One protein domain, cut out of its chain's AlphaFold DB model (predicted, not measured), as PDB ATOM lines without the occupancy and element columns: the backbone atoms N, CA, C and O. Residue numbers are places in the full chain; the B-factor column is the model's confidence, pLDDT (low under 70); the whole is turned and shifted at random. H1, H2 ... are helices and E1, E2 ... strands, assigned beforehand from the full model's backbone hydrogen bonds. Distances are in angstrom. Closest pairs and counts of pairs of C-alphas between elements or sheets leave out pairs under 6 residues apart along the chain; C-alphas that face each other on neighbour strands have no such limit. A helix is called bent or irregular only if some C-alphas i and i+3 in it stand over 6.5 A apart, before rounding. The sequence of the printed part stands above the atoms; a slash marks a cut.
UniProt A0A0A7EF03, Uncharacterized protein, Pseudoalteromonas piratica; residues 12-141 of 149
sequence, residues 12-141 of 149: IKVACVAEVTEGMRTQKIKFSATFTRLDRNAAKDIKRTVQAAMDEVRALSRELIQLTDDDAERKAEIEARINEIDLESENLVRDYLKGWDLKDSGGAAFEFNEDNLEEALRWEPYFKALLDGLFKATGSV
ATOM      1  N   ILE A  12      99.522  87.025 124.514       82.88
ATOM      2  CA  ILE A  12     100.777  87.660 124.898       82.88
ATOM      3  C   ILE A  12     100.503  88.782 125.893       82.88
ATOM      4  O   ILE A  12      99.691  89.673 125.652       82.88
ATOM      5  N   LYS A  13     101.212  88.741 127.021       84.69
ATOM      6  CA  LYS A  13     101.140  89.764 128.062       84.69
ATOM      7  C   LYS A  13     102.210  90.826 127.827       84.69
ATOM      8  O   LYS A  13     103.388  90.504 127.684       84.69
ATOM      9  N   VAL A  14     101.801  92.088 127.812       85.50
ATOM     10  CA  VAL A  14     102.629  93.246 127.476       85.50
ATOM     11  C   VAL A  14     102.536  94.303 128.569       85.50
ATOM     12  O   VAL A  14     101.453  94.642 129.037       85.50
ATOM     13  N   ALA A  15     103.679  94.872 128.952       85.19
ATOM     14  CA  ALA A  15     103.724  95.998 129.876       85.19
ATOM     15  C   ALA A  15     103.301  97.312 129.189       85.19
ATOM     16  O   ALA A  15     103.907  97.748 128.200       85.19
ATOM     17  N   CYS A  16     102.299  97.963 129.772       86.62
ATOM     18  CA  CYS A  16     101.709  99.221 129.331       86.62
ATOM     19  C   CYS A  16     101.946 100.315 130.380       86.62
ATOM     20  O   CYS A  16     102.078 100.041 131.578       86.62
ATOM     21  N   VAL A  17     102.054 101.563 129.924       86.31
ATOM     22  CA  VAL A  17     102.278 102.723 130.792       86.31
ATOM     23  C   VAL A  17     101.386 103.859 130.314       86.31
ATOM     24  O   VAL A  17     101.636 104.409 129.247       86.31
ATOM     25  N   ALA A  18     100.368 104.194 131.099       85.62
ATOM     26  CA  ALA A  18      99.539 105.373 130.882       85.62
ATOM     27  C   ALA A  18     100.183 106.581 131.573       85.62
ATOM     28  O   ALA A  18     100.625 106.486 132.721       85.62
ATOM     29  N   GLU A  19     100.255 107.711 130.874       86.00
ATOM     30  CA  GLU A  19     100.752 108.975 131.420       86.00
ATOM     31  C   GLU A  19      99.570 109.912 131.658       86.00
ATOM     32  O   GLU A  19      99.023 110.488 130.723       86.00
ATOM     33  N   VAL A  20      99.157 110.038 132.916       83.00
ATOM     34  CA  VAL A  20      98.024 110.872 133.323       83.00
ATOM     35  C   VAL A  20      98.573 112.194 133.843       83.00
ATOM     36  O   VAL A  20      99.395 112.206 134.760       83.00
ATOM     37  N   THR A  21      98.147 113.308 133.252       79.25
ATOM     38  CA  THR A  21      98.543 114.648 133.703       79.25
ATOM     39  C   THR A  21      97.369 115.314 134.407       79.25
ATOM     40  O   THR A  21      96.366 115.627 133.776       79.25
ATOM     41  N   GLU A  22      97.510 115.562 135.708       76.62
ATOM     42  CA  GLU A  22      96.556 116.321 136.519       76.62
ATOM     43  C   GLU A  22      97.209 117.631 136.983       76.62
ATOM     44  O   GLU A  22      98.096 117.661 137.847       76.62
ATOM     45  N   GLY A  23      96.793 118.745 136.375       79.69
ATOM     46  CA  GLY A  23      97.377 120.061 136.635       79.69
ATOM     47  C   GLY A  23      98.868 120.106 136.279       79.69
ATOM     48  O   GLY A  23      99.242 119.927 135.127       79.69
ATOM     49  N   MET A  24      99.730 120.355 137.272       78.12
ATOM     50  CA  MET A  24     101.194 120.375 137.098       78.12
ATOM     51  C   MET A  24     101.873 119.021 137.366       78.12
ATOM     52  O   MET A  24     103.101 118.930 137.310       78.12
ATOM     53  N   ARG A  25     101.117 117.973 137.720       76.00
ATOM     54  CA  ARG A  25     101.675 116.662 138.068       76.00
ATOM     55  C   ARG A  25     101.372 115.651 136.969       76.00
ATOM     56  O   ARG A  25     100.217 115.426 136.635       76.00
ATOM     57  N   THR A  26     102.414 114.995 136.469       84.00
ATOM     58  CA  THR A  26     102.287 113.837 135.577       84.00
ATOM     59  C   THR A  26     102.555 112.566 136.370       84.00
ATOM     60  O   THR A  26     103.643 112.381 136.920       84.00
ATOM     61  N   GLN A  27     101.569 111.676 136.420       82.62
ATOM     62  CA  GLN A  27     101.671 110.361 137.033       82.62
ATOM     63  C   GLN A  27     101.763 109.282 135.952       82.62
ATOM     64  O   GLN A  27     101.038 109.300 134.962       82.62
ATOM     65  N   LYS A  28     102.665 108.314 136.154       83.44
ATOM     66  CA  LYS A  28     102.784 107.141 135.280       83.44
ATOM     67  C   LYS A  28     102.116 105.943 135.933       83.44
ATOM     68  O   LYS A  28     102.585 105.469 136.969       83.44
ATOM     69  N   ILE A  29     101.065 105.436 135.309       82.38
ATOM     70  CA  ILE A  29     100.322 104.264 135.764       82.38
ATOM     71  C   ILE A  29     100.790 103.074 134.935       82.38
ATOM     72  O   ILE A  29     100.590 103.016 133.724       82.38
ATOM     73  N   LYS A  30     101.483 102.142 135.589       83.88
ATOM     74  CA  LYS A  30     102.006 100.932 134.949       83.88
ATOM     75  C   LYS A  30     101.012  99.799 135.123       83.88
ATOM     76  O   LYS A  30     100.568  99.542 136.238       83.88
ATOM     77  N   PHE A  31     100.744  99.083 134.045       85.00
ATOM     78  CA  PHE A  31      99.872  97.917 134.058       85.00
ATOM     79  C   PHE A  31     100.327  96.899 133.023       85.00
ATOM     80  O   PHE A  31     101.227  97.161 132.223       85.00
ATOM     81  N   SER A  32      99.756  95.703 133.063       85.50
ATOM     82  CA  SER A  32      99.974  94.713 132.008       85.50
ATOM     83  C   SER A  32      98.688  94.518 131.228       85.50
ATOM     84  O   SER A  32      97.636  94.422 131.839       85.50
ATOM     85  N   ALA A  33      98.766  94.430 129.909       87.31
ATOM     86  CA  ALA A  33      97.640  94.087 129.055       87.31
ATOM     87  C   ALA A  33      97.940  92.776 128.331       87.31
ATOM     88  O   ALA A  33      99.072  92.530 127.912       87.31
ATOM     89  N   THR A  34      96.935  91.925 128.215       87.88
ATOM     90  CA  THR A  34      96.997  90.648 127.520       87.88
ATOM     91  C   THR A  34      96.292  90.803 126.185       87.88
ATOM     92  O   THR A  34      95.108  91.123 126.135       87.88
ATOM     93  N   PHE A  35      97.024  90.567 125.102       87.12
ATOM     94  CA  PHE A  35      96.512  90.638 123.739       87.12
ATOM     95  C   PHE A  35      96.508  89.262 123.093       87.12
ATOM     96  O   PHE A  35      97.308  88.392 123.437       87.12
ATOM     97  N   THR A  36      95.658  89.094 122.091       84.94
ATOM     98  CA  THR A  36      95.709  87.951 121.184       84.94
ATOM     99  C   THR A  36      97.041  87.958 120.448       84.94
ATOM    100  O   THR A  36      97.460  88.969 119.879       84.94
ATOM    101  N   ARG A  37      97.718  86.814 120.439       81.00
ATOM    102  CA  ARG A  37      98.941  86.621 119.674       81.00
ATOM    103  C   ARG A  37      98.582  86.552 118.198       81.00
ATOM    104  O   ARG A  37      97.835  85.682 117.759       81.00
ATOM    105  N   LEU A  38      99.139  87.478 117.439       75.94
ATOM    106  CA  LEU A  38      98.926  87.567 116.006       75.94
ATOM    107  C   LEU A  38      99.936  86.692 115.274       75.94
ATOM    108  O   LEU A  38     101.103  86.602 115.668       75.94
ATOM    109  N   ASP A  39      99.505  86.083 114.172       77.12
ATOM    110  CA  ASP A  39     100.457  85.520 113.228       77.12
ATOM    111  C   ASP A  39     101.285  86.637 112.566       77.12
ATOM    112  O   ASP A  39     100.988  87.831 112.654       77.12
ATOM    113  N   ARG A  40     102.369  86.249 111.892       70.75
ATOM    114  CA  ARG A  40     103.309  87.204 111.297       70.75
ATOM    115  C   ARG A  40     102.670  88.107 110.235       70.75
ATOM    116  O   ARG A  40     103.121  89.243 110.082       70.75
ATOM    117  N   ASN A  41     101.701  87.602 109.480       76.12
ATOM    118  CA  ASN A  41     101.045  88.361 108.421       76.12
ATOM    119  C   ASN A  41     100.049  89.345 109.038       76.12
ATOM    120  O   ASN A  41     100.185  90.541 108.804       76.12
ATOM    121  N   ALA A  42      99.181  88.871 109.935       76.25
ATOM    122  CA  ALA A  42      98.237  89.704 110.673       76.25
ATOM    123  C   ALA A  42      98.949  90.813 111.470       76.25
ATOM    124  O   ALA A  42      98.563  91.977 111.403       76.25
ATOM    125  N   ALA A  43     100.058  90.491 112.145       76.75
ATOM    126  CA  ALA A  43     100.875  91.477 112.855       76.75
ATOM    127  C   ALA A  43     101.459  92.548 111.919       76.75
ATOM    128  O   ALA A  43     101.543  93.721 112.286       76.75
ATOM    129  N   LYS A  44     101.883  92.158 110.711       79.94
ATOM    130  CA  LYS A  44     102.424  93.089 109.714       79.94
ATOM    131  C   LYS A  44     101.331  93.989 109.144       79.94
ATOM    132  O   LYS A  44     101.590  95.178 108.958       79.94
ATOM    133  N   ASP A  45     100.156  93.430 108.886       83.06
ATOM    134  CA  ASP A  45      99.019  94.157 108.331       83.06
ATOM    135  C   ASP A  45      98.488  95.172 109.342       83.06
ATOM    136  O   ASP A  45      98.451  96.355 109.025       83.06
ATOM    137  N   ILE A  46      98.249  94.765 110.594       81.81
ATOM    138  CA  ILE A  46      97.841  95.678 111.679       81.81
ATOM    139  C   ILE A  46      98.865  96.791 111.872       81.81
ATOM    140  O   ILE A  46      98.512  97.968 111.914       81.81
ATOM    141  N   LYS A  47     100.155  96.443 111.929       81.31
ATOM    142  CA  LYS A  47     101.210  97.447 112.062       81.31
ATOM    143  C   LYS A  47     101.196  98.445 110.904       81.31
ATOM    144  O   LYS A  47     101.450  99.624 111.123       81.31
ATOM    145  N   ARG A  48     100.937  97.987 109.677       84.44
ATOM    146  CA  ARG A  48     100.853  98.861 108.503       84.44
ATOM    147  C   ARG A  48      99.613  99.749 108.562       84.44
ATOM    148  O   ARG A  48      99.749 100.937 108.298       84.44
ATOM    149  N   THR A  49      98.458  99.185 108.910       84.25
ATOM    150  CA  THR A  49      97.192  99.914 109.039       84.25
ATOM    151  C   THR A  49      97.325 101.032 110.057       84.25
ATOM    152  O   THR A  49      97.091 102.185 109.715       84.25
ATOM    153  N   VAL A  50      97.805 100.737 111.268       79.81
ATOM    154  CA  VAL A  50      97.882 101.800 112.271       79.81
ATOM    155  C   VAL A  50      99.016 102.785 111.995       79.81
ATOM    156  O   VAL A  50      98.858 103.975 112.237       79.81
ATOM    157  N   GLN A  51     100.145 102.349 111.427       81.38
ATOM    158  CA  GLN A  51     101.171 103.303 110.995       81.38
ATOM    159  C   GLN A  51     100.608 104.289 109.959       81.38
ATOM    160  O   GLN A  51     100.883 105.481 110.056       81.38
ATOM    161  N   ALA A  52      99.797 103.806 109.011       86.38
ATOM    162  CA  ALA A  52      99.126 104.658 108.036       86.38
ATOM    163  C   ALA A  52      98.145 105.629 108.711       86.38
ATOM    164  O   ALA A  52      98.220 106.823 108.439       86.38
ATOM    165  N   ALA A  53      97.321 105.148 109.645       83.88
ATOM    166  CA  ALA A  53      96.421 105.983 110.442       83.88
ATOM    167  C   ALA A  53      97.169 107.069 111.238       83.88
ATOM    168  O   ALA A  53      96.804 108.239 111.195       83.88
ATOM    169  N   MET A  54      98.273 106.726 111.911       82.25
ATOM    170  CA  MET A  54      99.090 107.698 112.647       82.25
ATOM    171  C   MET A  54      99.723 108.749 111.732       82.25
ATOM    172  O   MET A  54      99.846 109.913 112.114       82.25
ATOM    173  N   ASP A  55     100.181 108.341 110.549       85.50
ATOM    174  CA  ASP A  55     100.765 109.266 109.579       85.50
ATOM    175  C   ASP A  55      99.693 110.172 108.955       85.50
ATOM    176  O   ASP A  55      99.959 111.357 108.743       85.50
ATOM    177  N   GLU A  56      98.477 109.659 108.755       88.88
ATOM    178  CA  GLU A  56      97.306 110.434 108.342       88.88
ATOM    179  C   GLU A  56      96.919 111.465 109.409       88.88
ATOM    180  O   GLU A  56      96.885 112.656 109.106       88.88
ATOM    181  N   VAL A  57      96.763 111.061 110.676       87.06
ATOM    182  CA  VAL A  57      96.491 111.985 111.793       87.06
ATOM    183  C   VAL A  57      97.569 113.064 111.884       87.06
ATOM    184  O   VAL A  57      97.251 114.241 112.016       87.06
ATOM    185  N   ARG A  58      98.855 112.716 111.743       85.75
ATOM    186  CA  ARG A  58      99.943 113.711 111.739       85.75
ATOM    187  C   ARG A  58      99.839 114.699 110.583       85.75
ATOM    188  O   ARG A  58     100.172 115.870 110.774       85.75
ATOM    189  N   ALA A  59      99.462 114.241 109.392       89.62
ATOM    190  CA  ALA A  59      99.267 115.113 108.240       89.62
ATOM    191  C   ALA A  59      98.085 116.064 108.480       89.62
ATOM    192  O   ALA A  59      98.248 117.276 108.349       89.62
ATOM    193  N   LEU A  60      96.963 115.520 108.948       88.75
ATOM    194  CA  LEU A  60      95.749 116.250 109.299       88.75
ATOM    195  C   LEU A  60      95.984 117.278 110.414       88.75
ATOM    196  O   LEU A  60      95.597 118.433 110.277       88.75
ATOM    197  N   SER A  61      96.700 116.921 111.483       86.31
ATOM    198  CA  SER A  61      97.051 117.865 112.554       86.31
ATOM    199  C   SER A  61      97.958 118.995 112.064       86.31
ATOM    200  O   SER A  61      97.823 120.131 112.508       86.31
ATOM    201  N   ARG A  62      98.898 118.712 111.149       88.69
ATOM    202  CA  ARG A  62      99.741 119.760 110.544       88.69
ATOM    203  C   ARG A  62      98.920 120.710 109.687       88.69
ATOM    204  O   ARG A  62      99.185 121.907 109.726       88.69
ATOM    205  N   GLU A  63      97.968 120.177 108.931       89.38
ATOM    206  CA  GLU A  63      97.027 120.972 108.146       89.38
ATOM    207  C   GLU A  63      96.180 121.852 109.072       89.38
ATOM    208  O   GLU A  63      96.167 123.063 108.894       89.38
ATOM    209  N   LEU A  64      95.607 121.288 110.141       87.56
ATOM    210  CA  LEU A  64      94.798 122.019 111.121       87.56
ATOM    211  C   LEU A  64      95.532 123.230 111.728       87.56
ATOM    212  O   LEU A  64      94.936 124.290 111.895       87.56
ATOM    213  N   ILE A  65      96.832 123.098 112.021       86.69
ATOM    214  CA  ILE A  65      97.676 124.191 112.548       86.69
ATOM    215  C   ILE A  65      97.873 125.317 111.517       86.69
ATOM    216  O   ILE A  65      98.107 126.463 111.896       86.69
ATOM    217  N   GLN A  66      97.828 124.996 110.222       87.56
ATOM    218  CA  GLN A  66      97.988 125.964 109.133       87.56
ATOM    219  C   GLN A  66      96.673 126.659 108.757       87.56
ATOM    220  O   GLN A  66      96.722 127.709 108.118       87.56
ATOM    221  N   LEU A  67      95.525 126.094 109.147       87.31
ATOM    222  CA  LEU A  67      94.208 126.655 108.860       87.31
ATOM    223  C   LEU A  67      93.901 127.877 109.728       87.31
ATOM    224  O   LEU A  67      94.166 127.917 110.933       87.31
ATOM    225  N   THR A  68      93.266 128.862 109.106       85.19
ATOM    226  CA  THR A  68      92.812 130.089 109.759       85.19
ATOM    227  C   THR A  68      91.370 129.953 110.244       85.19
ATOM    228  O   THR A  68      90.712 128.935 110.027       85.19
ATOM    229  N   ASP A  69      90.858 130.943 110.973       77.62
ATOM    230  CA  ASP A  69      89.473 130.916 111.471       77.62
ATOM    231  C   ASP A  69      88.427 131.008 110.350       77.62
ATOM    232  O   ASP A  69      87.297 130.564 110.540       77.62
ATOM    233  N   ASP A  70      88.831 131.470 109.164       82.75
ATOM    234  CA  ASP A  70      87.986 131.504 107.969       82.75
ATOM    235  C   ASP A  70      87.794 130.108 107.335       82.75
ATOM    236  O   ASP A  70      86.873 129.903 106.547       82.75
ATOM    237  N   ASP A  71      88.601 129.114 107.727       87.62
ATOM    238  CA  ASP A  71      88.579 127.743 107.194       87.62
ATOM    239  C   ASP A  71      87.712 126.782 108.037       87.62
ATOM    240  O   ASP A  71      88.008 125.590 108.156       87.62
ATOM    241  N   ALA A  72      86.649 127.288 108.668       85.25
ATOM    242  CA  ALA A  72      85.842 126.543 109.641       85.25
ATOM    243  C   ALA A  72      85.284 125.206 109.107       85.25
ATOM    244  O   ALA A  72      85.273 124.212 109.830       85.25
ATOM    245  N   GLU A  73      84.863 125.160 107.839       89.81
ATOM    246  CA  GLU A  73      84.364 123.934 107.198       89.81
ATOM    247  C   GLU A  73      85.474 122.884 107.064       89.81
ATOM    248  O   GLU A  73      85.295 121.729 107.448       89.81
ATOM    249  N   ARG A  74      86.668 123.304 106.631       90.00
ATOM    250  CA  ARG A  74      87.818 122.408 106.496       90.00
ATOM    251  C   ARG A  74      88.324 121.910 107.849       90.00
ATOM    252  O   ARG A  74      88.699 120.745 107.965       90.00
ATOM    253  N   LYS A  75      88.299 122.758 108.885       86.94
ATOM    254  CA  LYS A  75      88.601 122.342 110.265       86.94
ATOM    255  C   LYS A  75      87.641 121.241 110.727       86.94
ATOM    256  O   LYS A  75      88.108 120.209 111.200       86.94
ATOM    257  N   ALA A  76      86.336 121.414 110.505       90.00
ATOM    258  CA  ALA A  76      85.329 120.417 110.868       90.00
ATOM    259  C   ALA A  76      85.507 119.088 110.109       90.00
ATOM    260  O   ALA A  76      85.367 118.021 110.704       90.00
ATOM    261  N   GLU A  77      85.861 119.127 108.820       91.81
ATOM    262  CA  GLU A  77      86.178 117.918 108.042       91.81
ATOM    263  C   GLU A  77      87.386 117.162 108.606       91.81
ATOM    264  O   GLU A  77      87.353 115.937 108.740       91.81
ATOM    265  N   ILE A  78      88.456 117.887 108.941       89.44
ATOM    266  CA  ILE A  78      89.672 117.300 109.504       89.44
ATOM    267  C   ILE A  78      89.382 116.669 110.868       89.44
ATOM    268  O   ILE A  78      89.796 115.537 111.116       89.44
ATOM    269  N   GLU A  79      88.650 117.369 111.735       89.06
ATOM    270  CA  GLU A  79      88.238 116.854 113.044       89.06
ATOM    271  C   GLU A  79      87.365 115.601 112.906       89.06
ATOM    272  O   GLU A  79      87.591 114.612 113.604       89.06
ATOM    273  N   ALA A  80      86.416 115.592 111.964       91.00
ATOM    274  CA  ALA A  80      85.593 114.420 111.685       91.00
ATOM    275  C   ALA A  80      86.436 113.219 111.223       91.00
ATOM    276  O   ALA A  80      86.205 112.099 111.679       91.00
ATOM    277  N   ARG A  81      87.441 113.447 110.368       91.00
ATOM    278  CA  ARG A  81      88.329 112.381 109.889       91.00
ATOM    279  C   ARG A  81      89.247 111.844 110.988       91.00
ATOM    280  O   ARG A  81      89.455 110.638 111.055       91.00
ATOM    281  N   ILE A  82      89.771 112.710 111.858       88.50
ATOM    282  CA  ILE A  82      90.556 112.275 113.025       88.50
ATOM    283  C   ILE A  82      89.691 111.402 113.943       88.50
ATOM    284  O   ILE A  82      90.117 110.308 114.301       88.50
ATOM    285  N   ASN A  83      88.455 111.821 114.229       88.06
ATOM    286  CA  ASN A  83      87.525 111.032 115.041       88.06
ATOM    287  C   ASN A  83      87.222 109.654 114.424       88.06
ATOM    288  O   ASN A  83      87.099 108.668 115.145       88.06
ATOM    289  N   GLU A  84      87.104 109.560 113.097       89.62
ATOM    290  CA  GLU A  84      86.915 108.275 112.412       89.62
ATOM    291  C   GLU A  84      88.124 107.345 112.607       89.62
ATOM    292  O   GLU A  84      87.954 106.171 112.937       89.62
ATOM    293  N   ILE A  85      89.342 107.878 112.482       87.62
ATOM    294  CA  ILE A  85      90.584 107.124 112.706       87.62
ATOM    295  C   ILE A  85      90.701 106.652 114.166       87.62
ATOM    296  O   ILE A  85      91.168 105.535 114.425       87.62
ATOM    297  N   ASP A  86      90.273 107.477 115.120       83.06
ATOM    298  CA  ASP A  86      90.256 107.111 116.536       83.06
ATOM    299  C   ASP A  86      89.280 105.953 116.791       83.06
ATOM    300  O   ASP A  86      89.668 104.955 117.399       83.06
ATOM    301  N   LEU A  87      88.069 106.003 116.221       87.00
ATOM    302  CA  LEU A  87      87.089 104.911 116.304       87.00
ATOM    303  C   LEU A  87      87.607 103.605 115.676       87.00
ATOM    304  O   LEU A  87      87.420 102.522 116.236       87.00
ATOM    305  N   GLU A  88      88.277 103.679 114.523       87.75
ATOM    306  CA  GLU A  88      88.927 102.515 113.905       87.75
ATOM    307  C   GLU A  88      90.001 101.914 114.827       87.75
ATOM    308  O   GLU A  88      90.095 100.690 114.978       87.75
ATOM    309  N   SER A  89      90.787 102.770 115.481       85.38
ATOM    310  CA  SER A  89      91.851 102.363 116.403       85.38
ATOM    311  C   SER A  89      91.298 101.759 117.700       85.38
ATOM    312  O   SER A  89      91.853 100.777 118.203       85.38
ATOM    313  N   GLU A  90      90.187 102.284 118.221       86.69
ATOM    314  CA  GLU A  90      89.456 101.711 119.357       86.69
ATOM    315  C   GLU A  90      88.948 100.302 119.052       86.69
ATOM    316  O   GLU A  90      89.193  99.380 119.833       86.69
ATOM    317  N   ASN A  91      88.292 100.114 117.902       87.69
ATOM    318  CA  ASN A  91      87.801  98.803 117.470       87.69
ATOM    319  C   ASN A  91      88.944  97.790 117.376       87.69
ATOM    320  O   ASN A  91      88.833  96.664 117.854       87.69
ATOM    321  N   LEU A  92      90.090  98.223 116.851       86.00
ATOM    322  CA  LEU A  92      91.266  97.379 116.726       86.00
ATOM    323  C   LEU A  92      91.838  96.973 118.101       86.00
ATOM    324  O   LEU A  92      92.230  95.823 118.290       86.00
ATOM    325  N   VAL A  93      91.844  97.866 119.096       85.12
ATOM    326  CA  VAL A  93      92.200  97.492 120.478       85.12
ATOM    327  C   VAL A  93      91.180  96.509 121.058       85.12
ATOM    328  O   VAL A  93      91.599  95.502 121.632       85.12
ATOM    329  N   ARG A  94      89.874  96.750 120.882       86.38
ATOM    330  CA  ARG A  94      88.802  95.862 121.374       86.38
ATOM    331  C   ARG A  94      88.915  94.448 120.800       86.38
ATOM    332  O   ARG A  94      88.838  93.485 121.557       86.38
ATOM    333  N   ASP A  95      89.168  94.320 119.501       87.25
ATOM    334  CA  ASP A  95      89.234  93.026 118.810       87.25
ATOM    335  C   ASP A  95      90.371  92.131 119.325       87.25
ATOM    336  O   ASP A  95      90.250  90.899 119.368       87.25
ATOM    337  N   TYR A  96      91.490  92.741 119.729       85.38
ATOM    338  CA  TYR A  96      92.694  92.007 120.109       85.38
ATOM    339  C   TYR A  96      92.958  91.952 121.611       85.38
ATOM    340  O   TYR A  96      93.696  91.059 122.037       85.38
ATOM    341  N   LEU A  97      92.379  92.838 122.417       85.94
ATOM    342  CA  LEU A  97      92.536  92.830 123.868       85.94
ATOM    343  C   LEU A  97      91.752  91.664 124.494       85.94
ATOM    344  O   LEU A  97      90.577  91.449 124.215       85.94
ATOM    345  N   LYS A  98      92.421  90.891 125.352       85.62
ATOM    346  CA  LYS A  98      91.829  89.771 126.107       85.62
ATOM    347  C   LYS A  98      91.694  90.058 127.596       85.62
ATOM    348  O   LYS A  98      90.880  89.433 128.264       85.62
ATOM    349  N   GLY A  99      92.467  91.012 128.104       82.56
ATOM    350  CA  GLY A  99      92.309  91.534 129.452       82.56
ATOM    351  C   GLY A  99      93.474  92.415 129.874       82.56
ATOM    352  O   GLY A  99      94.417  92.629 129.112       82.56
ATOM    353  N   TRP A 100      93.437  92.908 131.107       80.19
ATOM    354  CA  TRP A 100      94.548  93.624 131.723       80.19
ATOM    355  C   TRP A 100      94.668  93.302 133.209       80.19
ATOM    356  O   TRP A 100      93.712  92.880 133.851       80.19
ATOM    357  N   ASP A 101      95.848  93.571 133.752       78.88
ATOM    358  CA  ASP A 101      96.123  93.649 135.178       78.88
ATOM    359  C   ASP A 101      96.419  95.113 135.510       78.88
ATOM    360  O   ASP A 101      97.583  95.541 135.552       78.88
ATOM    361  N   LEU A 102      95.352  95.893 135.689       75.12
ATOM    362  CA  LEU A 102      95.432  97.256 136.192       75.12
ATOM    363  C   LEU A 102      95.402  97.195 137.719       75.12
ATOM    364  O   LEU A 102      94.589  96.481 138.301       75.12
ATOM    365  N   LYS A 103      96.296  97.924 138.385       67.88
ATOM    366  CA  LYS A 103      96.214  98.133 139.832       67.88
ATOM    367  C   LYS A 103      95.985  99.606 140.092       67.88
ATOM    368  O   LYS A 103      96.666 100.438 139.490       67.88
ATOM    369  N   ASP A 104      95.039  99.911 140.969       61.94
ATOM    370  CA  ASP A 104      94.843 101.278 141.431       61.94
ATOM    371  C   ASP A 104      96.015 101.731 142.327       61.94
ATOM    372  O   ASP A 104      96.934 100.970 142.656       61.94
ATOM    373  N   SER A 105      95.996 102.999 142.734       54.47
ATOM    374  CA  SER A 105      96.998 103.571 143.639       54.47
ATOM    375  C   SER A 105      96.998 102.936 145.040       54.47
ATOM    376  O   SER A 105      97.999 103.052 145.751       54.47
ATOM    377  N   GLY A 106      95.921 102.245 145.426       57.62
ATOM    378  CA  GLY A 106      95.792 101.471 146.662       57.62
ATOM    379  C   GLY A 106      96.284 100.022 146.549       57.62
ATOM    380  O   GLY A 106      96.348  99.319 147.557       57.62
ATOM    381  N   GLY A 107      96.667  99.573 145.350       60.44
ATOM    382  CA  GLY A 107      97.098  98.206 145.071       60.44
ATOM    383  C   GLY A 107      95.955  97.210 144.856       60.44
ATOM    384  O   GLY A 107      96.238  96.017 144.699       60.44
ATOM    385  N   ALA A 108      94.702  97.671 144.823       62.31
ATOM    386  CA  ALA A 108      93.557  96.851 144.462       62.31
ATOM    387  C   ALA A 108      93.624  96.507 142.969       62.31
ATOM    388  O   ALA A 108      93.946  97.349 142.127       62.31
ATOM    389  N   ALA A 109      93.366  95.240 142.649       64.06
ATOM    390  CA  ALA A 109      93.285  94.794 141.269       64.06
ATOM    391  C   ALA A 109      91.982  95.313 140.653       64.06
ATOM    392  O   ALA A 109      90.900  95.070 141.183       64.06
ATOM    393  N   PHE A 110      92.104  96.014 139.533       66.00
ATOM    394  CA  PHE A 110      90.991  96.322 138.654       66.00
ATOM    395  C   PHE A 110      90.856  95.169 137.664       66.00
ATOM    396  O   PHE A 110      91.674  95.020 136.751       66.00
ATOM    397  N   GLU A 111      89.847  94.327 137.884       64.94
ATOM    398  CA  GLU A 111      89.522  93.247 136.960       64.94
ATOM    399  C   GLU A 111      89.013  93.817 135.633       64.94
ATOM    400  O   GLU A 111      88.298  94.823 135.575       64.94
ATOM    401  N   PHE A 112      89.428  93.171 134.548       67.31
ATOM    402  CA  PHE A 112      88.955  93.490 133.214       67.31
ATOM    403  C   PHE A 112      87.517  92.999 133.023       67.31
ATOM    404  O   PHE A 112      87.207  91.838 133.290       67.31
ATOM    405  N   ASN A 113      86.662  93.873 132.503       73.38
ATOM    406  CA  ASN A 113      85.337  93.550 131.986       73.38
ATOM    407  C   ASN A 113      84.993  94.536 130.847       73.38
ATOM    408  O   ASN A 113      85.729  95.501 130.622       73.38
ATOM    409  N   GLU A 114      83.908  94.280 130.111       69.25
ATOM    410  CA  GLU A 114      83.495  95.132 128.982       69.25
ATOM    411  C   GLU A 114      83.161  96.568 129.422       69.25
ATOM    412  O   GLU A 114      83.534  97.511 128.730       69.25
ATOM    413  N   ASP A 115      82.562  96.746 130.602       70.06
ATOM    414  CA  ASP A 115      82.190  98.067 131.130       70.06
ATOM    415  C   ASP A 115      83.424  98.944 131.424       70.06
ATOM    416  O   ASP A 115      83.503 100.104 131.015       70.06
ATOM    417  N   ASN A 116      84.438  98.369 132.072       75.69
ATOM    418  CA  ASN A 116      85.701  99.036 132.382       75.69
ATOM    419  C   ASN A 116      86.541  99.242 131.114       75.69
ATOM    420  O   ASN A 116      87.331 100.185 131.057       75.69
ATOM    421  N   LEU A 117      86.394  98.377 130.097       76.19
ATOM    422  CA  LEU A 117      86.996  98.584 128.779       76.19
ATOM    423  C   LEU A 117      86.450  99.848 128.126       76.19
ATOM    424  O   LEU A 117      87.234 100.675 127.671       76.19
ATOM    425  N   GLU A 118      85.131 100.027 128.122       78.31
ATOM    426  CA  GLU A 118      84.523 101.245 127.587       78.31
ATOM    427  C   GLU A 118      85.007 102.490 128.325       78.31
ATOM    428  O   GLU A 118      85.325 103.501 127.700       78.31
ATOM    429  N   GLU A 119      85.093 102.416 129.652       76.31
ATOM    430  CA  GLU A 119      85.574 103.523 130.470       76.31
ATOM    431  C   GLU A 119      87.051 103.837 130.191       76.31
ATOM    432  O   GLU A 119      87.404 105.000 129.999       76.31
ATOM    433  N   ALA A 120      87.912 102.824 130.080       75.19
ATOM    434  CA  ALA A 120      89.331 103.032 129.794       75.19
ATOM    435  C   ALA A 120      89.588 103.544 128.373       75.19
ATOM    436  O   ALA A 120      90.524 104.319 128.178       75.19
ATOM    437  N   LEU A 121      88.779 103.140 127.386       78.88
ATOM    438  CA  LEU A 121      88.874 103.666 126.020       78.88
ATOM    439  C   LEU A 121      88.471 105.143 125.955       78.88
ATOM    440  O   LEU A 121      89.092 105.906 125.225       78.88
ATOM    441  N   ARG A 122      87.524 105.583 126.797       80.00
ATOM    442  CA  ARG A 122      87.172 107.009 126.934       80.00
ATOM    443  C   ARG A 122      88.287 107.850 127.557       80.00
ATOM    444  O   ARG A 122      88.266 109.073 127.438       80.00
ATOM    445  N   TRP A 123      89.242 107.226 128.249       80.38
ATOM    446  CA  TRP A 123      90.374 107.916 128.861       80.38
ATOM    447  C   TRP A 123      91.609 107.822 127.962       80.38
ATOM    448  O   TRP A 123      92.329 106.820 127.966       80.38
ATOM    449  N   GLU A 124      91.914 108.917 127.260       81.12
ATOM    450  CA  GLU A 124      93.025 109.021 126.297       81.12
ATOM    451  C   GLU A 124      94.361 108.413 126.795       81.12
ATOM    452  O   GLU A 124      94.979 107.646 126.048       81.12
ATOM    453  N   PRO A 125      94.819 108.638 128.051       83.44
ATOM    454  CA  PRO A 125      96.078 108.059 128.527       83.44
ATOM    455  C   PRO A 125      96.096 106.528 128.552       83.44
ATOM    456  O   PRO A 125      97.138 105.915 128.304       83.44
ATOM    457  N   TYR A 126      94.960 105.910 128.877       83.19
ATOM    458  CA  TYR A 126      94.823 104.458 128.951       83.19
ATOM    459  C   TYR A 126      94.646 103.857 127.566       83.19
ATOM    460  O   TYR A 126      95.348 102.896 127.242       83.19
ATOM    461  N   PHE A 127      93.800 104.461 126.729       84.94
ATOM    462  CA  PHE A 127      93.656 104.068 125.332       84.94
ATOM    463  C   PHE A 127      95.006 104.066 124.606       84.94
ATOM    464  O   PHE A 127      95.412 103.047 124.044       84.94
ATOM    465  N   LYS A 128      95.772 105.156 124.720       83.25
ATOM    466  CA  LYS A 128      97.107 105.263 124.123       83.25
ATOM    467  C   LYS A 128      98.060 104.181 124.627       83.25
ATOM    468  O   LYS A 128      98.799 103.589 123.843       83.25
ATOM    469  N   ALA A 129      98.031 103.886 125.927       86.19
ATOM    470  CA  ALA A 129      98.860 102.839 126.512       86.19
ATOM    471  C   ALA A 129      98.480 101.431 126.017       86.19
ATOM    472  O   ALA A 129      99.369 100.599 125.825       86.19
ATOM    473  N   LEU A 130      97.187 101.165 125.800       87.56
ATOM    474  CA  LEU A 130      96.687  99.909 125.232       87.56
ATOM    475  C   LEU A 130      97.055  99.774 123.755       87.56
ATOM    476  O   LEU A 130      97.526  98.715 123.342       87.56
ATOM    477  N   LEU A 131      96.918 100.851 122.984       84.69
ATOM    478  CA  LEU A 131      97.308 100.896 121.579       84.69
ATOM    479  C   LEU A 131      98.822 100.641 121.420       84.69
ATOM    480  O   LEU A 131      99.238  99.774 120.648       84.69
ATOM    481  N   ASP A 132      99.656 101.286 122.243       84.12
ATOM    482  CA  ASP A 132     101.097 101.011 122.326       84.12
ATOM    483  C   ASP A 132     101.398  99.562 122.745       84.12
ATOM    484  O   ASP A 132     102.336  98.928 122.241       84.12
ATOM    485  N   GLY A 133     100.613  99.027 123.682       85.12
ATOM    486  CA  GLY A 133     100.683  97.638 124.123       85.12
ATOM    487  C   GLY A 133     100.434  96.657 122.979       85.12
ATOM    488  O   GLY A 133     101.212  95.718 122.785       85.12
ATOM    489  N   LEU A 134      99.417  96.921 122.162       84.88
ATOM    490  CA  LEU A 134      99.096  96.126 120.986       84.88
ATOM    491  C   LEU A 134     100.234  96.163 119.955       84.88
ATOM    492  O   LEU A 134     100.606  95.124 119.404       84.88
ATOM    493  N   PHE A 135     100.895  97.308 119.752       76.62
ATOM    494  CA  PHE A 135     102.073  97.348 118.877       76.62
ATOM    495  C   PHE A 135     103.229  96.529 119.400       76.62
ATOM    496  O   PHE A 135     103.862  95.797 118.635       76.62
ATOM    497  N   LYS A 136     103.514  96.619 120.695       80.31
ATOM    498  CA  LYS A 136     104.545  95.779 121.300       80.31
ATOM    499  C   LYS A 136     104.183  94.304 121.138       80.31
ATOM    500  O   LYS A 136     105.055  93.536 120.736       80.31
ATOM    501  N   ALA A 137     102.916  93.921 121.317       76.94
ATOM    502  CA  ALA A 137     102.443  92.560 121.053       76.94
ATOM    503  C   ALA A 137     102.725  92.123 119.601       76.94
ATOM    504  O   ALA A 137     103.255  91.034 119.379       76.94
ATOM    505  N   THR A 138     102.477  92.996 118.617       72.00
ATOM    506  CA  THR A 138     102.766  92.715 117.193       72.00
ATOM    507  C   THR A 138     104.273  92.647 116.883       72.00
ATOM    508  O   THR A 138     104.707  91.886 116.017       72.00
ATOM    509  N   GLY A 139     105.099  93.431 117.587       59.91
ATOM    510  CA  GLY A 139     106.548  93.531 117.380       59.91
ATOM    511  C   GLY A 139     107.372  92.458 118.098       59.91
ATOM    512  O   GLY A 139     108.463  92.119 117.631       59.91
ATOM    513  N   SER A 140     106.842  91.888 119.185       53.38
ATOM    514  CA  SER A 140     107.519  90.912 120.061       53.38
ATOM    515  C   SER A 140     107.917  89.614 119.350       53.38
ATOM    516  O   SER A 140     108.862  88.947 119.768       53.38
ATOM    517  N   VAL A 141     107.292  89.298 118.208       47.22
ATOM    518  CA  VAL A 141     107.692  88.180 117.329       47.22
ATOM    519  C   VAL A 141     109.163  88.304 116.883       47.22
ATOM    520  O   VAL A 141     109.819  87.304 116.590       47.22
TER     521      VAL A 141
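What this domain is: This is residues 12 to 141 of the 149 residues of an uncharacterized protein of Pseudoalteromonas piratica (UniProt A0A0A7EF03). Helix H4 packs on one face of a twisted three-stranded sheet, in which E1 and E2 make a long hairpin. A helical hairpin, H1 and H2, packs one end on H4, and at its other end residues 68 to 73 stick out. The printed part has 130 residues, with four named helices and three named strands in the order E1 E2 H1 H2 E3 H3 H4, class mixed; the sheet runs E1 E2 E3, antiparallel. It is only just compact, close to loose, with a radius of gyration of the C-alphas of 16.6 A and spans of 50 by 42 by 23 A.

Where its parts are: Find C-alpha 12 at (100.777, 87.660, 124.898); there E1, residues 12 to 22, begins and runs 31.2 A. E2, residues 25 to 36, runs 33.8 A, H1, residues 40 to 66, 39.2 A, and H2, residues 69 to 96, 40.0 A. H2 has a kink of 36 degrees near residue 76 and is irregular, with C-alphas 70 and 73 8.4 A apart. Then come E3, residues 97 to 103, 17.2 A, and H3, residues 114 to 122, 12.6 A. H4, residues 124 to 141, runs 27.0 A to C-alpha 141 at (107.692, 88.180, 117.329), only just irregular, with C-alphas 138 and 141 6.7 A apart.

How they stand to each other: Look for N 14 and O 33 of hairpin E1 and E2, and N 34 and O 99 of E2 and E3, each within hydrogen-bond range at 2.8 A. H4 is on one face of the sheet, two layers, helix over sheet; its closest C-alphas with E1 are Pro 125 and Ala 18, 5.0 A. H4, the hub, touches H1 at Ala 43 and Thr 138, closest C-alphas 4.9 A, and H2 at Val 93 and Leu 131, 6.2 A. H3 and H4 only just touch, only at the corner, with 3 pairs of C-alphas within 8 A. H1 and H2, a helical hairpin, touch at a shallow tilt of 19 degrees, opposite ways, the closest C-alphas being Val 57 and Ile 82, 6.1 A. O i to N i+4 pairs are within hydrogen-bond range throughout H1 and H3, in 22 of 24 in H2 and 13 of 14 in H4.

The domain as a whole: The C-alphas farthest apart, Asp 70 and Gly 107, are 50.7 A apart. The printed part has no cut and no long link. Look for pLDDT under 70 at residues 103 to 112, 114 and 139 to 141.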